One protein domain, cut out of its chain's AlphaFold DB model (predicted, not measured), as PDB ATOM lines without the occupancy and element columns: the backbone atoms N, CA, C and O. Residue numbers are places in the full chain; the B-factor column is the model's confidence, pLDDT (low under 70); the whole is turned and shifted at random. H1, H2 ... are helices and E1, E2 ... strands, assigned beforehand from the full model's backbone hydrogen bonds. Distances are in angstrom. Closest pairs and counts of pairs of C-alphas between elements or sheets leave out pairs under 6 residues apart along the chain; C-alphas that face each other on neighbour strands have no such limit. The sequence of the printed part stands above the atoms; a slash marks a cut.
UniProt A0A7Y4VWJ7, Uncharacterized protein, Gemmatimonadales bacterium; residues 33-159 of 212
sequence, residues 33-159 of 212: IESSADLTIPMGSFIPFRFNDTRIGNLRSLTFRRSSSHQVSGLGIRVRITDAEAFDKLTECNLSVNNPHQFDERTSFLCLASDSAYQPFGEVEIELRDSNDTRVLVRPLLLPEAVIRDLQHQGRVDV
ATOM      1  N   ILE A  33     127.446 163.417 187.662       48.69
ATOM      2  CA  ILE A  33     128.439 164.482 187.863       48.69
ATOM      3  C   ILE A  33     129.695 163.927 188.557       48.69
ATOM      4  O   ILE A  33     130.791 164.402 188.270       48.69
ATOM      5  N   GLU A  34     129.557 162.877 189.371       46.69
ATOM      6  CA  GLU A  34     130.666 162.184 190.055       46.69
ATOM      7  C   GLU A  34     131.354 161.099 189.205       46.69
ATOM      8  O   GLU A  34     132.447 160.640 189.531       46.69
ATOM      9  N   SER A  35     130.747 160.706 188.085       45.41
ATOM     10  CA  SER A  35     131.295 159.711 187.167       45.41
ATOM     11  C   SER A  35     132.042 160.384 186.010       45.41
ATOM     12  O   SER A  35     131.602 161.409 185.488       45.41
ATOM     13  N   SER A  36     133.129 159.771 185.533       57.06
ATOM     14  CA  SER A  36     133.869 160.124 184.303       57.06
ATOM     15  C   SER A  36     133.047 159.943 183.011       57.06
ATOM     16  O   SER A  36     133.593 159.842 181.920       57.06
ATOM     17  N   ALA A  37     131.722 159.886 183.124       62.31
ATOM     18  CA  ALA A  37     130.807 159.754 182.012       62.31
ATOM     19  C   ALA A  37     130.716 161.062 181.212       62.31
ATOM     20  O   ALA A  37     130.680 162.169 181.771       62.31
ATOM     21  N   ASP A  38     130.613 160.908 179.895       76.50
ATOM     22  CA  ASP A  38     130.397 162.001 178.956       76.50
ATOM     23  C   ASP A  38     129.151 162.813 179.332       76.50
ATOM     24  O   ASP A  38     128.059 162.272 179.558       76.50
ATOM     25  N   LEU A  39     129.307 164.135 179.385       75.19
ATOM     26  CA  LEU A  39     128.220 165.057 179.690       75.19
ATOM     27  C   LEU A  39     127.599 165.536 178.380       75.19
ATOM     28  O   LEU A  39     128.144 166.408 177.713       75.19
ATOM     29  N   THR A  40     126.457 164.964 178.005       80.75
ATOM     30  CA  THR A  40     125.695 165.411 176.830       80.75
ATOM     31  C   THR A  40     124.633 166.423 177.241       80.75
ATOM     32  O   THR A  40     123.709 166.095 177.985       80.75
ATOM     33  N   ILE A  41     124.741 167.638 176.719       79.75
ATOM     34  CA  ILE A  41     123.806 168.740 176.916       79.75
ATOM     35  C   ILE A  41     122.978 168.908 175.638       79.75
ATOM     36  O   ILE A  41     123.525 169.227 174.577       79.75
ATOM     37  N   PRO A  42     121.655 168.680 175.690       80.56
ATOM     38  CA  PRO A  42     120.789 168.921 174.549       80.56
ATOM     39  C   PRO A  42     120.634 170.430 174.329       80.56
ATOM     40  O   PRO A  42     120.105 171.139 175.178       80.56
ATOM     41  N   MET A  43     121.040 170.909 173.154       75.50
ATOM     42  CA  MET A  43     120.981 172.328 172.771       75.50
ATOM     43  C   MET A  43     119.622 172.724 172.154       75.50
ATOM     44  O   MET A  43     119.383 173.872 171.772       75.50
ATOM     45  N   GLY A  44     118.682 171.776 172.082       66.50
ATOM     46  CA  GLY A  44     117.339 172.005 171.558       66.50
ATOM     47  C   GLY A  44     117.336 172.303 170.055       66.50
ATOM     48  O   GLY A  44     118.083 171.700 169.293       66.50
ATOM     49  N   SER A  45     116.428 173.170 169.598       68.62
ATOM     50  CA  SER A  45     116.432 173.704 168.216       68.62
ATOM     51  C   SER A  45     116.685 175.217 168.200       68.62
ATOM     52  O   SER A  45     116.318 175.880 167.234       68.62
ATOM     53  N   PHE A  46     117.229 175.757 169.291       72.12
ATOM     54  CA  PHE A  46     117.253 177.197 169.555       72.12
ATOM     55  C   PHE A  46     118.574 177.840 169.152       72.12
ATOM     56  O   PHE A  46     118.570 178.967 168.673       72.12
ATOM     57  N   ILE A  47     119.685 177.107 169.266       83.38
ATOM     58  CA  ILE A  47     120.999 177.629 168.898       83.38
ATOM     59  C   ILE A  47     121.214 177.440 167.389       83.38
ATOM     60  O   ILE A  47     121.294 176.294 166.920       83.38
ATOM     61  N   PRO A  48     121.298 178.527 166.600       89.38
ATOM     62  CA  PRO A  48     121.614 178.431 165.186       89.38
ATOM     63  C   PRO A  48     123.054 177.948 165.005       89.38
ATOM     64  O   PRO A  48     123.972 178.417 165.667       89.38
ATOM     65  N   PHE A  49     123.268 177.042 164.057       90.50
ATOM     66  CA  PHE A  49     124.611 176.708 163.602       90.50
ATOM     67  C   PHE A  49     124.992 177.669 162.476       90.50
ATOM     68  O   PHE A  49     124.374 177.653 161.402       90.50
ATOM     69  N   ARG A  50     125.971 178.538 162.753       91.75
ATOM     70  CA  ARG A  50     126.522 179.488 161.786       91.75
ATOM     71  C   ARG A  50     127.864 179.008 161.258       91.75
ATOM     72  O   ARG A  50     128.750 178.692 162.045       91.75
ATOM     73  N   PHE A  51     128.019 179.023 159.944       91.31
ATOM     74  CA  PHE A  51     129.268 178.758 159.243       91.31
ATOM     75  C   PHE A  51     129.672 180.010 158.471       91.31
ATOM     76  O   PHE A  51     128.873 180.515 157.682       91.31
ATOM     77  N   ASN A  52     130.871 180.539 158.727       88.44
ATOM     78  CA  ASN A  52     131.324 181.830 158.188       88.44
ATOM     79  C   ASN A  52     130.261 182.936 158.372       88.44
ATOM     80  O   ASN A  52     129.872 183.614 157.424       88.44
ATOM     81  N   ASP A  53     129.723 183.032 159.593       87.25
ATOM     82  CA  ASP A  53     128.653 183.956 160.011       87.25
ATOM     83  C   ASP A  53     127.282 183.772 159.318       87.25
ATOM     84  O   ASP A  53     126.298 184.436 159.638       87.25
ATOM     85  N   THR A  54     127.157 182.786 158.430       89.56
ATOM     86  CA  THR A  54     125.896 182.451 157.763       89.56
ATOM     87  C   THR A  54     125.196 181.312 158.493       89.56
ATOM     88  O   THR A  54     125.782 180.259 158.737       89.56
ATOM     89  N   ARG A  55     123.917 181.484 158.844       91.94
ATOM     90  CA  ARG A  55     123.117 180.413 159.458       91.94
ATOM     91  C   ARG A  55     122.799 179.333 158.424       91.94
ATOM     92  O   ARG A  55     122.064 179.601 157.483       91.94
ATOM     93  N   ILE A  56     123.265 178.111 158.668       91.69
ATOM     94  CA  ILE A  56     123.034 176.959 157.775       91.69
ATOM     95  C   ILE A  56     122.289 175.802 158.460       91.69
ATOM     96  O   ILE A  56     121.802 174.884 157.803       91.69
ATOM     97  N   GLY A  57     122.157 175.836 159.787       91.19
ATOM     98  CA  GLY A  57     121.488 174.773 160.531       91.19
ATOM     99  C   GLY A  57     121.177 175.140 161.974       91.19
ATOM    100  O   GLY A  57     121.100 176.318 162.332       91.19
ATOM    101  N   ASN A  58     121.001 174.116 162.810       91.56
ATOM    102  CA  ASN A  58     120.808 174.255 164.252       91.56
ATOM    103  C   ASN A  58     121.669 173.241 165.016       91.56
ATOM    104  O   ASN A  58     121.786 172.079 164.612       91.56
ATOM    105  N   LEU A  59     122.214 173.674 166.147       89.50
ATOM    106  CA  LEU A  59     122.937 172.828 167.088       89.50
ATOM    107  C   LEU A  59     121.944 171.928 167.834       89.50
ATOM    108  O   LEU A  59     120.934 172.406 168.346       89.50
ATOM    109  N   ARG A  60     122.208 170.622 167.888       89.12
ATOM    110  CA  ARG A  60     121.326 169.630 168.525       89.12
ATOM    111  C   ARG A  60     121.784 169.256 169.918       89.12
ATOM    112  O   ARG A  60     120.975 169.236 170.844       89.12
ATOM    113  N   SER A  61     123.063 168.953 170.061       88.19
ATOM    114  CA  SER A  61     123.650 168.590 171.342       88.19
ATOM    115  C   SER A  61     125.126 168.931 171.371       88.19
ATOM    116  O   SER A  61     125.799 168.919 170.342       88.19
ATOM    117  N   LEU A  62     125.603 169.206 172.575       87.94
ATOM    118  CA  LEU A  62     127.004 169.381 172.893       87.94
ATOM    119  C   LEU A  62     127.387 168.317 173.916       87.94
ATOM    120  O   LEU A  62     126.749 168.197 174.955       87.94
ATOM    121  N   THR A  63     128.404 167.535 173.615       88.19
ATOM    122  CA  THR A  63     128.888 166.430 174.430       88.19
ATOM    123  C   THR A  63     130.286 166.758 174.910       88.19
ATOM    124  O   THR A  63     131.211 166.865 174.116       88.19
ATOM    125  N   PHE A  64     130.467 166.888 176.215       85.06
ATOM    126  CA  PHE A  64     131.788 167.009 176.813       85.06
ATOM    127  C   PHE A  64     132.303 165.616 177.126       85.06
ATOM    128  O   PHE A  64     131.777 164.941 178.017       85.06
ATOM    129  N   ARG A  65     133.332 165.195 176.389       86.06
ATOM    130  CA  ARG A  65     134.076 163.979 176.702       86.06
ATOM    131  C   ARG A  65     135.013 164.295 177.851       86.06
ATOM    132  O   ARG A  65     135.790 165.246 177.767       86.06
ATOM    133  N   ARG A  66     134.899 163.550 178.945       83.12
ATOM    134  CA  ARG A  66     135.671 163.792 180.169       83.12
ATOM    135  C   ARG A  66     136.498 162.559 180.494       83.12
ATOM    136  O   ARG A  66     135.967 161.460 180.554       83.12
ATOM    137  N   SER A  67     137.800 162.730 180.708       75.44
ATOM    138  CA  SER A  67     138.662 161.646 181.202       75.44
ATOM    139  C   SER A  67     138.563 161.501 182.725       75.44
ATOM    140  O   SER A  67     138.749 160.412 183.263       75.44
ATOM    141  N   SER A  68     138.241 162.592 183.424       68.75
ATOM    142  CA  SER A  68     137.989 162.642 184.868       68.75
ATOM    143  C   SER A  68     136.964 163.733 185.192       68.75
ATOM    144  O   SER A  68     136.620 164.537 184.326       68.75
ATOM    145  N   SER A  69     136.487 163.807 186.439       66.38
ATOM    146  CA  SER A  69     135.519 164.829 186.876       66.38
ATOM    147  C   SER A  69     135.979 166.274 186.620       66.38
ATOM    148  O   SER A  69     135.134 167.159 186.504       66.38
ATOM    149  N   HIS A  70     137.292 166.504 186.491       67.75
ATOM    150  CA  HIS A  70     137.895 167.827 186.309       67.75
ATOM    151  C   HIS A  70     138.602 168.029 184.963       67.75
ATOM    152  O   HIS A  70     139.070 169.131 184.706       67.75
ATOM    153  N   GLN A  71     138.685 167.007 184.104       76.25
ATOM    154  CA  GLN A  71     139.398 167.110 182.825       76.25
ATOM    155  C   GLN A  71     138.491 166.765 181.651       76.25
ATOM    156  O   GLN A  71     137.998 165.640 181.528       76.25
ATOM    157  N   VAL A  72     138.323 167.739 180.757       83.12
ATOM    158  CA  VAL A  72     137.680 167.551 179.456       83.12
ATOM    159  C   VAL A  72     138.736 167.038 178.479       83.12
ATOM    160  O   VAL A  72     139.758 167.683 178.263       83.12
ATOM    161  N   SER A  73     138.501 165.862 177.905       85.50
ATOM    162  CA  SER A  73     139.374 165.230 176.912       85.50
ATOM    163  C   SER A  73     138.971 165.561 175.473       85.50
ATOM    164  O   SER A  73     139.780 165.391 174.565       85.50
ATOM    165  N   GLY A  74     137.746 166.047 175.249       88.19
ATOM    166  CA  GLY A  74     137.311 166.522 173.939       88.19
ATOM    167  C   GLY A  74     135.861 166.995 173.900       88.19
ATOM    168  O   GLY A  74     135.100 166.834 174.857       88.19
ATOM    169  N   LEU A  75     135.476 167.567 172.760       90.50
ATOM    170  CA  LEU A  75     134.130 168.079 172.508       90.50
ATOM    171  C   LEU A  75     133.459 167.307 171.369       90.50
ATOM    172  O   LEU A  75     134.012 167.169 170.289       90.50
ATOM    173  N   GLY A  76     132.253 166.809 171.595       91.44
ATOM    174  CA  GLY A  76     131.377 166.260 170.567       91.44
ATOM    175  C   GLY A  76     130.276 167.261 170.265       91.44
ATOM    176  O   GLY A  76     129.506 167.616 171.150       91.44
ATOM    177  N   ILE A  77     130.167 167.733 169.035       92.25
ATOM    178  CA  ILE A  77     129.131 168.683 168.635       92.25
ATOM    179  C   ILE A  77     128.224 167.990 167.636       92.25
ATOM    180  O   ILE A  77     128.698 167.530 166.609       92.25
ATOM    181  N   ARG A  78     126.916 167.953 167.888       93.12
ATOM    182  CA  ARG A  78     125.946 167.445 166.914       93.12
ATOM    183  C   ARG A  78     125.165 168.590 166.304       93.12
ATOM    184  O   ARG A  78     124.534 169.372 167.018       93.12
ATOM    185  N   VAL A  79     125.157 168.656 164.985       93.06
ATOM    186  CA  VAL A  79     124.517 169.706 164.198       93.06
ATOM    187  C   VAL A  79     123.523 169.073 163.246       93.06
ATOM    188  O   VAL A  79     123.793 168.029 162.663       93.06
ATOM    189  N   ARG A  80     122.382 169.730 163.045       92.94
ATOM    190  CA  ARG A  80     121.472 169.401 161.950       92.94
ATOM    191  C   ARG A  80     121.428 170.525 160.933       92.94
ATOM    192  O   ARG A  80     121.122 171.663 161.291       92.94
ATOM    193  N   ILE A  81     121.658 170.171 159.679       92.56
ATOM    194  CA  ILE A  81     121.656 171.060 158.523       92.56
ATOM    195  C   ILE A  81     120.484 170.684 157.615       92.56
ATOM    196  O   ILE A  81     120.084 169.521 157.533       92.56
ATOM    197  N   THR A  82     119.896 171.695 156.984       89.00
ATOM    198  CA  THR A  82     118.807 171.543 156.004       89.00
ATOM    199  C   THR A  82     119.243 171.879 154.582       89.00
ATOM    200  O   THR A  82     118.525 171.564 153.643       89.00
ATOM    201  N   ASP A  83     120.390 172.536 154.429       89.25
ATOM    202  CA  ASP A  83     120.952 172.950 153.149       89.25
ATOM    203  C   ASP A  83     122.023 171.951 152.678       89.25
ATOM    204  O   ASP A  83     123.041 171.748 153.345       89.25
ATOM    205  N   ALA A  84     121.775 171.317 151.530       89.75
ATOM    206  CA  ALA A  84     122.688 170.351 150.929       89.75
ATOM    207  C   ALA A  84     123.969 171.013 150.391       89.75
ATOM    208  O   ALA A  84     125.048 170.451 150.554       89.75
ATOM    209  N   GLU A  85     123.890 172.231 149.843       90.19
ATOM    210  CA  GLU A  85     125.079 172.937 149.345       90.19
ATOM    211  C   GLU A  85     126.015 173.313 150.497       90.19
ATOM    212  O   GLU A  85     127.241 173.244 150.383       90.19
ATOM    213  N   ALA A  86     125.440 173.704 151.636       89.38
ATOM    214  CA  ALA A  86     126.206 173.955 152.848       89.38
ATOM    215  C   ALA A  86     126.838 172.669 153.398       89.38
ATOM    216  O   ALA A  86     127.977 172.707 153.861       89.38
ATOM    217  N   PHE A  87     126.133 171.534 153.331       92.12
ATOM    218  CA  PHE A  87     126.670 170.236 153.738       92.12
ATOM    219  C   PHE A  87     127.897 169.843 152.908       92.12
ATOM    220  O   PHE A  87     128.921 169.475 153.484       92.12
ATOM    221  N   ASP A  88     127.834 170.006 151.587       91.00
ATOM    222  CA  ASP A  88     128.949 169.682 150.695       91.00
ATOM    223  C   ASP A  88     130.176 170.561 150.982       91.00
ATOM    224  O   ASP A  88     131.290 170.049 151.080       91.00
ATOM    225  N   LYS A  89     129.993 171.859 151.260       89.81
ATOM    226  CA  LYS A  89     131.095 172.765 151.652       89.81
ATOM    227  C   LYS A  89     131.794 172.351 152.950       89.81
ATOM    228  O   LYS A  89     132.977 172.629 153.129       89.81
ATOM    229  N   LEU A  90     131.082 171.692 153.863       90.19
ATOM    230  CA  LEU A  90     131.646 171.211 155.126       90.19
ATOM    231  C   LEU A  90     132.459 169.923 154.949       90.19
ATOM    232  O   LEU A  90     133.249 169.572 155.828       90.19
ATOM    233  N   THR A  91     132.309 169.221 153.822       88.62
ATOM    234  CA  THR A  91     133.061 167.987 153.565       88.62
ATOM    235  C   THR A  91     134.559 168.244 153.429       88.62
ATOM    236  O   THR A  91     135.346 167.462 153.951       88.62
ATOM    237  N   GLU A  92     134.983 169.355 152.846       86.12
ATOM    238  CA  GLU A  92     136.411 169.657 152.655       86.12
ATOM    239  C   GLU A  92     136.978 170.575 153.746       86.12
ATOM    240  O   GLU A  92     138.130 171.000 153.694       86.12
ATOM    241  N   CYS A  93     136.167 170.877 154.759       89.12
ATOM    242  CA  CYS A  93     136.455 171.907 155.732       89.12
ATOM    243  C   CYS A  93     136.863 171.339 157.097       89.12
ATOM    244  O   CYS A  93     136.133 170.545 157.697       89.12
ATOM    245  N   ASN A  94     137.989 171.816 157.634       90.56
ATOM    246  CA  ASN A  94     138.315 171.627 159.043       90.56
ATOM    247  C   ASN A  94     137.643 172.719 159.872       90.56
ATOM    248  O   ASN A  94     137.843 173.911 159.626       90.56
ATOM    249  N   LEU A  95     136.842 172.309 160.851       92.75
ATOM    250  CA  LEU A  95     136.012 173.229 161.613       92.75
ATOM    251  C   LEU A  95     136.744 173.733 162.842       92.75
ATOM    252  O   LEU A  95     137.301 172.950 163.602       92.75
ATOM    253  N   SER A  96     136.663 175.036 163.074       93.44
ATOM    254  CA  SER A  96     137.042 175.652 164.339       93.44
ATOM    255  C   SER A  96     135.926 176.544 164.849       93.44
ATOM    256  O   SER A  96     135.088 177.015 164.080       93.44
ATOM    257  N   VAL A  97     135.899 176.764 166.156       91.62
ATOM    258  CA  VAL A  97     134.920 177.622 166.821       91.62
ATOM    259  C   VAL A  97     135.636 178.841 167.385       91.62
ATOM    260  O   VAL A  97     136.685 178.718 168.012       91.62
ATOM    261  N   ASN A  98     135.069 180.025 167.152       85.50
ATOM    262  CA  ASN A  98     135.686 181.284 167.574       85.50
ATOM    263  C   ASN A  98     135.713 181.432 169.110       85.50
ATOM    264  O   ASN A  98     136.710 181.860 169.682       85.50
ATOM    265  N   ASN A  99     134.634 181.024 169.786       83.31
ATOM    266  CA  ASN A  99     134.539 181.051 171.244       83.31
ATOM    267  C   ASN A  99     134.109 179.675 171.792       83.31
ATOM    268  O   ASN A  99     132.917 179.394 171.881       83.31
ATOM    269  N   PRO A 100     135.064 178.796 172.131       82.31
ATOM    270  CA  PRO A 100     134.786 177.452 172.645       82.31
ATOM    271  C   PRO A 100     134.314 177.433 174.105       82.31
ATOM    272  O   PRO A 100     133.842 176.397 174.568       82.31
ATOM    273  N   HIS A 101     134.436 178.544 174.836       78.62
ATOM    274  CA  HIS A 101     133.964 178.631 176.222       78.62
ATOM    275  C   HIS A 101     132.476 178.965 176.306       78.62
ATOM    276  O   HIS A 101     131.835 178.612 177.290       78.62
ATOM    277  N   GLN A 102     131.926 179.606 175.269       79.88
ATOM    278  CA  GLN A 102     130.547 180.075 175.241       79.88
ATOM    279  C   GLN A 102     129.845 179.596 173.967       79.88
ATOM    280  O   GLN A 102     130.075 180.105 172.868       79.88
ATOM    281  N   PHE A 103     128.967 178.606 174.138       79.81
ATOM    282  CA  PHE A 103     128.090 178.102 173.083       79.81
ATOM    283  C   PHE A 103     126.723 178.782 173.182       79.81
ATOM    284  O   PHE A 103     125.861 178.351 173.945       79.81
ATOM    285  N   ASP A 104     126.538 179.853 172.417       81.06
ATOM    286  CA  ASP A 104     125.335 180.675 172.385       81.06
ATOM    287  C   ASP A 104     124.902 181.003 170.943       81.06
ATOM    288  O   ASP A 104     125.400 180.452 169.959       81.06
ATOM    289  N   GLU A 105     123.939 181.914 170.796       80.56
ATOM    290  CA  GLU A 105     123.443 182.344 169.488       80.56
ATOM    291  C   GLU A 105     124.485 183.073 168.635       80.56
ATOM    292  O   GLU A 105     124.240 183.273 167.447       80.56
ATOM    293  N   ARG A 106     125.608 183.513 169.206       84.00
ATOM    294  CA  ARG A 106     126.699 184.231 168.533       84.00
ATOM    295  C   ARG A 106     127.845 183.303 168.151       84.00
ATOM    296  O   ARG A 106     128.738 183.732 167.423       84.00
ATOM    297  N   THR A 107     127.818 182.044 168.578       85.75
ATOM    298  CA  THR A 107     128.838 181.067 168.213       85.75
ATOM    299  C   THR A 107     128.860 180.843 166.699       85.75
ATOM    300  O   THR A 107     127.888 180.395 166.087       85.75
ATOM    301  N   SER A 108     130.006 181.143 166.092       90.06
ATOM    302  CA  SER A 108     130.273 180.939 164.671       90.06
ATOM    303  C   SER A 108     131.371 179.903 164.475       90.06
ATOM    304  O   SER A 108     132.414 179.960 165.137       90.06
ATOM    305  N   PHE A 109     131.155 179.008 163.518       92.31
ATOM    306  CA  PHE A 109     132.151 178.058 163.055       92.31
ATOM    307  C   PHE A 109     132.850 178.608 161.819       92.31
ATOM    308  O   PHE A 109     132.220 179.176 160.922       92.31
ATOM    309  N   LEU A 110     134.164 178.446 161.802       92.12
ATOM    310  CA  LEU A 110     135.048 178.931 160.758       92.12
ATOM    311  C   LEU A 110     135.724 177.745 160.090       92.12
ATOM    312  O   LEU A 110     136.036 176.743 160.742       92.12
ATOM    313  N   CYS A 111     135.956 177.890 158.792       91.69
ATOM    314  CA  CYS A 111     136.757 176.943 158.044       91.69
ATOM    315  C   CYS A 111     138.233 177.304 158.136       91.69
ATOM    316  O   CYS A 111     138.619 178.397 157.725       91.69
ATOM    317  N   LEU A 112     139.051 176.391 158.649       89.44
ATOM    318  CA  LEU A 112     140.495 176.577 158.693       89.44
ATOM    319  C   LEU A 112     141.176 175.786 157.582       89.44
ATOM    320  O   LEU A 112     140.972 174.578 157.433       89.44
ATOM    321  N   ALA A 113     142.050 176.469 156.844       79.31
ATOM    322  CA  ALA A 113     143.117 175.799 156.121       79.31
ATOM    323  C   ALA A 113     144.082 175.213 157.161       79.31
ATOM    324  O   ALA A 113     144.371 175.873 158.154       79.31
ATOM    325  N   SER A 114     144.524 173.969 156.964       70.19
ATOM    326  CA  SER A 114     145.418 173.245 157.879       70.19
ATOM    327  C   SER A 114     146.565 174.132 158.384       70.19
ATOM    328  O   SER A 114     147.517 174.379 157.647       70.19
ATOM    329  N   ASP A 115     146.481 174.572 159.638       74.50
ATOM    330  CA  ASP A 115     147.496 175.379 160.310       74.50
ATOM    331  C   ASP A 115     148.009 174.614 161.534       74.50
ATOM    332  O   ASP A 115     147.236 174.057 162.316       74.50
ATOM    333  N   SER A 116     149.330 174.596 161.693       75.62
ATOM    334  CA  SER A 116     150.046 173.989 162.816       75.62
ATOM    335  C   SER A 116     149.648 174.537 164.192       75.62
ATOM    336  O   SER A 116     149.849 173.852 165.193       75.62
ATOM    337  N   ALA A 117     149.068 175.741 164.258       86.50
ATOM    338  CA  ALA A 117     148.612 176.350 165.510       86.50
ATOM    339  C   ALA A 117     147.346 175.696 166.102       86.50
ATOM    340  O   ALA A 117     146.979 175.981 167.248       86.50
ATOM    341  N   TYR A 118     146.676 174.831 165.336       91.38
ATOM    342  CA  TYR A 118     145.430 174.192 165.729       91.38
ATOM    343  C   TYR A 118     145.595 172.684 165.876       91.38
ATOM    344  O   TYR A 118     146.198 172.016 165.038       91.38
ATOM    345  N   GLN A 119     145.000 172.133 166.928       92.50
ATOM    346  CA  GLN A 119     145.011 170.701 167.195       92.50
ATOM    347  C   GLN A 119     143.580 170.157 167.278       92.50
ATOM    348  O   GLN A 119     142.663 170.877 167.689       92.50
ATOM    349  N   PRO A 120     143.361 168.891 166.883       92.25
ATOM    350  CA  PRO A 120     142.058 168.258 166.999       92.25
ATOM    351  C   PRO A 120     141.688 168.064 168.471       92.25
ATOM    352  O   PRO A 120     142.398 167.403 169.225       92.25
ATOM    353  N   PHE A 121     140.545 168.614 168.863       91.69
ATOM    354  CA  PHE A 121     139.995 168.530 170.213       91.69
ATOM    355  C   PHE A 121     138.517 168.126 170.181       91.69
ATOM    356  O   PHE A 121     137.627 168.793 170.713       91.69
ATOM    357  N   GLY A 122     138.263 166.993 169.529       91.56
ATOM    358  CA  GLY A 122     136.941 166.397 169.409       91.56
ATOM    359  C   GLY A 122     136.400 166.395 167.983       91.56
ATOM    360  O   GLY A 122     137.157 166.452 167.013       91.56
ATOM    361  N   GLU A 123     135.084 166.277 167.857       93.94
ATOM    362  CA  GLU A 123     134.402 166.011 166.595       93.94
ATOM    363  C   GLU A 123     133.077 166.769 166.475       93.94
ATOM    364  O   GLU A 123     132.367 167.004 167.451       93.94
ATOM    365  N   VAL A 124     132.737 167.129 165.244       93.44
ATOM    366  CA  VAL A 124     131.467 167.714 164.840       93.44
ATOM    367  C   VAL A 124     130.756 166.699 163.950       93.44
ATOM    368  O   VAL A 124     131.200 166.406 162.841       93.44
ATOM    369  N   GLU A 125     129.661 166.149 164.453       94.88
ATOM    370  CA  GLU A 125     128.734 165.284 163.735       94.88
ATOM    371  C   GLU A 125     127.662 166.150 163.067       94.88
ATOM    372  O   GLU A 125     126.858 166.812 163.727       94.88
ATOM    373  N   ILE A 126     127.661 166.161 161.743       94.19
ATOM    374  CA  ILE A 126     126.775 166.957 160.907       94.19
ATOM    375  C   ILE A 126     125.753 166.020 160.268       94.19
ATOM    376  O   ILE A 126     126.096 165.175 159.444       94.19
ATOM    377  N   GLU A 127     124.486 166.194 160.629       93.81
ATOM    378  CA  GLU A 127     123.351 165.487 160.043       93.81
ATOM    379  C   GLU A 127     122.701 166.352 158.955       93.81
ATOM    380  O   GLU A 127     122.132 167.407 159.260       93.81
ATOM    381  N   LEU A 128     122.708 165.888 157.707       92.69
ATOM    382  CA  LEU A 128     121.826 166.404 156.662       92.69
ATOM    383  C   LEU A 128     120.552 165.568 156.650       92.69
ATOM    384  O   LEU A 128     120.596 164.354 156.439       92.69
ATOM    385  N   ARG A 129     119.414 166.224 156.876       86.19
ATOM    386  CA  ARG A 129     118.107 165.575 156.800       86.19
ATOM    387  C   ARG A 129     117.428 165.960 155.497       86.19
ATOM    388  O   ARG A 129     116.903 167.066 155.391       86.19
ATOM    389  N   ASP A 130     117.410 165.028 154.556       83.06
ATOM    390  CA  ASP A 130     116.566 165.104 153.373       83.06
ATOM    391  C   ASP A 130     115.232 164.385 153.650       83.06
ATOM    392  O   ASP A 130     115.078 163.612 154.599       83.06
ATOM    393  N   SER A 131     114.237 164.674 152.825       76.50
ATOM    394  CA  SER A 131     112.882 164.131 152.840       76.50
ATOM    395  C   SER A 131     112.806 162.598 152.952       76.50
ATOM    396  O   SER A 131     111.885 162.106 153.601       76.50
ATOM    397  N   ASN A 132     113.786 161.863 152.412       78.31
ATOM    398  CA  ASN A 132     113.838 160.394 152.446       78.31
ATOM    399  C   ASN A 132     115.175 159.797 152.924       78.31
ATOM    400  O   ASN A 132     115.269 158.577 153.036       78.31
ATOM    401  N   ASP A 133     116.197 160.612 153.200       84.56
ATOM    402  CA  ASP A 133     117.543 160.126 153.530       84.56
ATOM    403  C   ASP A 133     118.196 160.984 154.625       84.56
ATOM    404  O   ASP A 133     117.935 162.182 154.749       84.56
ATOM    405  N   THR A 134     119.024 160.360 155.463       88.88
ATOM    406  CA  THR A 134     119.808 161.053 156.493       88.88
ATOM    407  C   THR A 134     121.275 160.748 156.277       88.88
ATOM    408  O   THR A 134     121.726 159.626 156.503       88.88
ATOM    409  N   ARG A 135     122.030 161.769 155.874       92.62
ATOM    410  CA  ARG A 135     123.479 161.660 155.694       92.62
ATOM    411  C   ARG A 135     124.178 162.218 156.918       92.62
ATOM    412  O   ARG A 135     123.807 163.281 157.415       92.62
ATOM    413  N   VAL A 136     125.187 161.498 157.393       93.50
ATOM    414  CA  VAL A 136     125.978 161.888 158.561       93.50
ATOM    415  C   VAL A 136     127.422 162.078 158.133       93.50
ATOM    416  O   VAL A 136     128.011 161.205 157.498       93.50
ATOM    417  N   LEU A 137     127.985 163.226 158.489       93.12
ATOM    418  CA  LEU A 137     129.374 163.578 158.249       93.12
ATOM    419  C   LEU A 137     130.044 163.896 159.581       93.12
ATOM    420  O   LEU A 137     129.564 164.744 160.322       93.12
ATOM    421  N   VAL A 138     131.174 163.254 159.865       94.00
ATOM    422  CA  VAL A 138     131.971 163.548 161.061       94.00
ATOM    423  C   VAL A 138     133.220 164.315 160.648       94.00
ATOM    424  O   VAL A 138     133.946 163.906 159.734       94.00
ATOM    425  N   ARG A 139     133.464 165.454 161.298       93.69
ATOM    426  CA  ARG A 139     134.637 166.302 161.064       93.69
ATOM    427  C   ARG A 139     135.363 166.600 162.369       93.69
ATOM    428  O   ARG A 139     134.702 166.770 163.386       93.69
ATOM    429  N   PRO A 140     136.701 166.660 162.374       92.75
ATOM    430  CA  PRO A 140     137.431 167.038 163.574       92.75
ATOM    431  C   PRO A 140     137.141 168.502 163.926       92.75
ATOM    432  O   PRO A 140     137.085 169.362 163.044       92.75
ATOM    433  N   LEU A 141     136.970 168.778 165.219       92.75
ATOM    434  CA  LEU A 141     136.932 170.141 165.738       92.75
ATOM    435  C   LEU A 141     138.354 170.556 166.101       92.75
ATOM    436  O   LEU A 141     138.970 169.970 166.990       92.75
ATOM    437  N   LEU A 142     138.874 171.563 165.416       94.25
ATOM    438  CA  LEU A 142     140.201 172.105 165.634       94.25
ATOM    439  C   LEU A 142     140.141 173.306 166.579       94.25
ATOM    440  O   LEU A 142     139.383 174.252 166.349       94.25
ATOM    441  N   LEU A 143     140.974 173.293 167.616       92.94
ATOM    442  CA  LEU A 143     141.099 174.388 168.577       92.94
ATOM    443  C   LEU A 143     142.562 174.836 168.709       92.94
ATOM    444  O   LEU A 143     143.466 174.013 168.542       92.94
ATOM    445  N   PRO A 144     142.813 176.115 169.040       93.00
ATOM    446  CA  PRO A 144     144.151 176.575 169.394       93.00
ATOM    447  C   PRO A 144     144.675 175.847 170.636       93.00
ATOM    448  O   PRO A 144     143.929 175.624 171.592       93.00
ATOM    449  N   GLU A 145     145.974 175.553 170.681       91.56
ATOM    450  CA  GLU A 145     146.595 174.853 171.819       91.56
ATOM    451  C   GLU A 145     146.351 175.565 173.164       91.56
ATOM    452  O   GLU A 145     146.096 174.924 174.186       91.56
ATOM    453  N   ALA A 146     146.360 176.903 173.161       89.88
ATOM    454  CA  ALA A 146     146.086 177.703 174.352       89.88
ATOM    455  C   ALA A 146     144.697 177.410 174.947       89.88
ATOM    456  O   ALA A 146     144.576 177.267 176.161       89.88
ATOM    457  N   VAL A 147     143.685 177.262 174.087       90.12
ATOM    458  CA  VAL A 147     142.315 176.917 174.484       90.12
ATOM    459  C   VAL A 147     142.247 175.482 174.991       90.12
ATOM    460  O   VAL A 147     141.606 175.220 176.003       90.12
ATOM    461  N   ILE A 148     142.902 174.544 174.303       90.88
ATOM    462  CA  ILE A 148     142.884 173.125 174.684       90.88
ATOM    463  C   ILE A 148     143.417 172.949 176.104       90.88
ATOM    464  O   ILE A 148     142.775 172.290 176.921       90.88
ATOM    465  N   ARG A 149     144.554 173.580 176.422       89.25
ATOM    466  CA  ARG A 149     145.099 173.551 177.784       89.25
ATOM    467  C   ARG A 149     144.135 174.155 178.793       89.25
ATOM    468  O   ARG A 149     143.989 173.611 179.882       89.25
ATOM    469  N   ASP A 150     143.483 175.259 178.446       86.06
ATOM    470  CA  ASP A 150     142.541 175.908 179.354       86.06
ATOM    471  C   ASP A 150     141.325 175.013 179.644       86.06
ATOM    472  O   ASP A 150     140.984 174.782 180.804       86.06
ATOM    473  N   LEU A 151     140.750 174.386 178.611       83.69
ATOM    474  CA  LEU A 151     139.658 173.414 178.747       83.69
ATOM    475  C   LEU A 151     140.068 172.176 179.560       83.69
ATOM    476  O   LEU A 151     139.279 171.671 180.362       83.69
ATOM    477  N   GLN A 152     141.302 171.699 179.385       85.19
ATOM    478  CA  GLN A 152     141.848 170.578 180.152       85.19
ATOM    479  C   GLN A 152     142.087 170.929 181.627       85.19
ATOM    480  O   GLN A 152     141.913 170.064 182.484       85.19
ATOM    481  N   HIS A 153     142.484 172.169 181.934       80.06
ATOM    482  CA  HIS A 153     142.810 172.595 183.297       80.06
ATOM    483  C   HIS A 153     141.608 173.090 184.094       80.06
ATOM    484  O   HIS A 153     141.513 172.807 185.287       80.06
ATOM    485  N   GLN A 154     140.707 173.846 183.468       67.62
ATOM    486  CA  GLN A 154     139.592 174.461 184.178       67.62
ATOM    487  C   GLN A 154     138.380 173.535 184.273       67.62
ATOM    488  O   GLN A 154     137.573 173.692 185.190       67.62
ATOM    489  N   GLY A 155     138.217 172.592 183.333       59.78
ATOM    490  CA  GLY A 155     137.068 171.679 183.280       59.78
ATOM    491  C   GLY A 155     135.703 172.384 183.230       59.78
ATOM    492  O   GLY A 155     134.665 171.738 183.372       59.78
ATOM    493  N   ARG A 156     135.701 173.711 183.061       56.56
ATOM    494  CA  ARG A 156     134.537 174.585 183.068       56.56
ATOM    495  C   ARG A 156     134.300 175.066 181.652       56.56
ATOM    496  O   ARG A 156     135.091 175.816 181.090       56.56
ATOM    497  N   VAL A 157     133.188 174.615 181.096       56.22
ATOM    498  CA  VAL A 157     132.570 175.265 179.950       56.22
ATOM    499  C   VAL A 157     131.306 175.897 180.487       56.22
ATOM    500  O   VAL A 157     130.384 175.188 180.898       56.22
ATOM    501  N   ASP A 158     131.311 177.225 180.560       55.03
ATOM    502  CA  ASP A 158     130.151 177.993 180.982       55.03
ATOM    503  C   ASP A 158     129.119 177.941 179.858       55.03
ATOM    504  O   ASP A 158     129.091 178.738 178.920       55.03
ATOM    505  N   VAL A 159     128.235 176.953 179.953       54.00
ATOM    506  CA  VAL A 159     126.950 177.002 179.266       54.00
ATOM    507  C   VAL A 159     126.176 178.105 179.976       54.00
ATOM    508  O   VAL A 159     125.619 177.856 181.042       54.00
TER     509      VAL A 159
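This is residues 33 to 159 of the 212 residues of an uncharacterized protein of Gemmatimonadales bacterium (UniProt A0A7Y4VWJ7). A small closed barrel of seven strands, with four long strands, E3, E4, E7 and E8, side by side along one wall and three short ones, E2, E5 and E6, closing the ring. H1 lies toward one end of the long strands and H2 toward the other, while short E1 adds an extra strand beside E3. The 127 printed residues run E1 E2 E3 E4 H1 E5 E6 E7 E8 H2; the class is mixed, helices and strands. Round the ring run E2 E3 E4 E7 E8 E5 E6 and back to E2, with parallel and antiparallel pairs. The whole is compact, with a radius of gyration of the C-alphas of 14.3 A and spans of 41 by 32 by 23 A.

E1, residues 39 to 42, is antiparallel to E3, residues 54 to 68, with N 41 and O 62 2.7 A apart. E2, residues 48 to 51, lies on the same side of E3 as E1 and forms a hairpin with E3, N 51 to O 54 at 2.8 A. E3 bends by 77 degrees at residue 57 and forms a hairpin with E4, residues 71 to 81, N 63 to O 76 at 2.7 A. E2, E3 and E4 are a meander, each strand the antiparallel neighbour of the one before. H1, residues 84 to 91, is on the barrel, outside it, at a height over the sheet of 6.9 A. E5, residues 94 to 97, and E6, residues 108 to 112, form a hairpin, N 110 to O 96 at 2.8 A. E6 is parallel to E2, N 109 to O 50 at 2.8 A. E7, residues 118 to 129, bends by 71 degrees at residue 121 and is parallel to E4, N 125 to O 77 at 2.7 A. E8, residues 134 to 144, forms a hairpin with E7, N 124 to O 139 at 2.7 A, and is parallel to E5, N 142 to O 95 at 2.8 A. The closest C-alphas of H1 and E7 are those of Phe 87 and Leu 128, 6.8 A apart. H2, residues 145 to 154, is on the barrel, inside it, at a height of 6.4 A; its closest C-alphas to E4 are those of Gln 152 and Gln 71, 5.0 A apart. H1 and H2 are apart, and in both every O i to N i+4 pair is within hydrogen-bond range.

E1 begins at C-alpha 39, (128.220, 165.057, 179.690). E3 is 35.7 A long, E4 30.3 A, E7 30.0 A and E8 31.6 A. H1 measures 11.0 A and H2 14.2 A, ending at C-alpha 154, (139.592, 174.461, 184.178).

The C-alphas farthest apart are those of Asn 132 and His 153, 44.0 A. The printed part has no cut and no long link. Mean pLDDT of the printed part is 84.0; residues 33 to 37, 44 to 45, 68 to 70 and 154 to 159 are under 70.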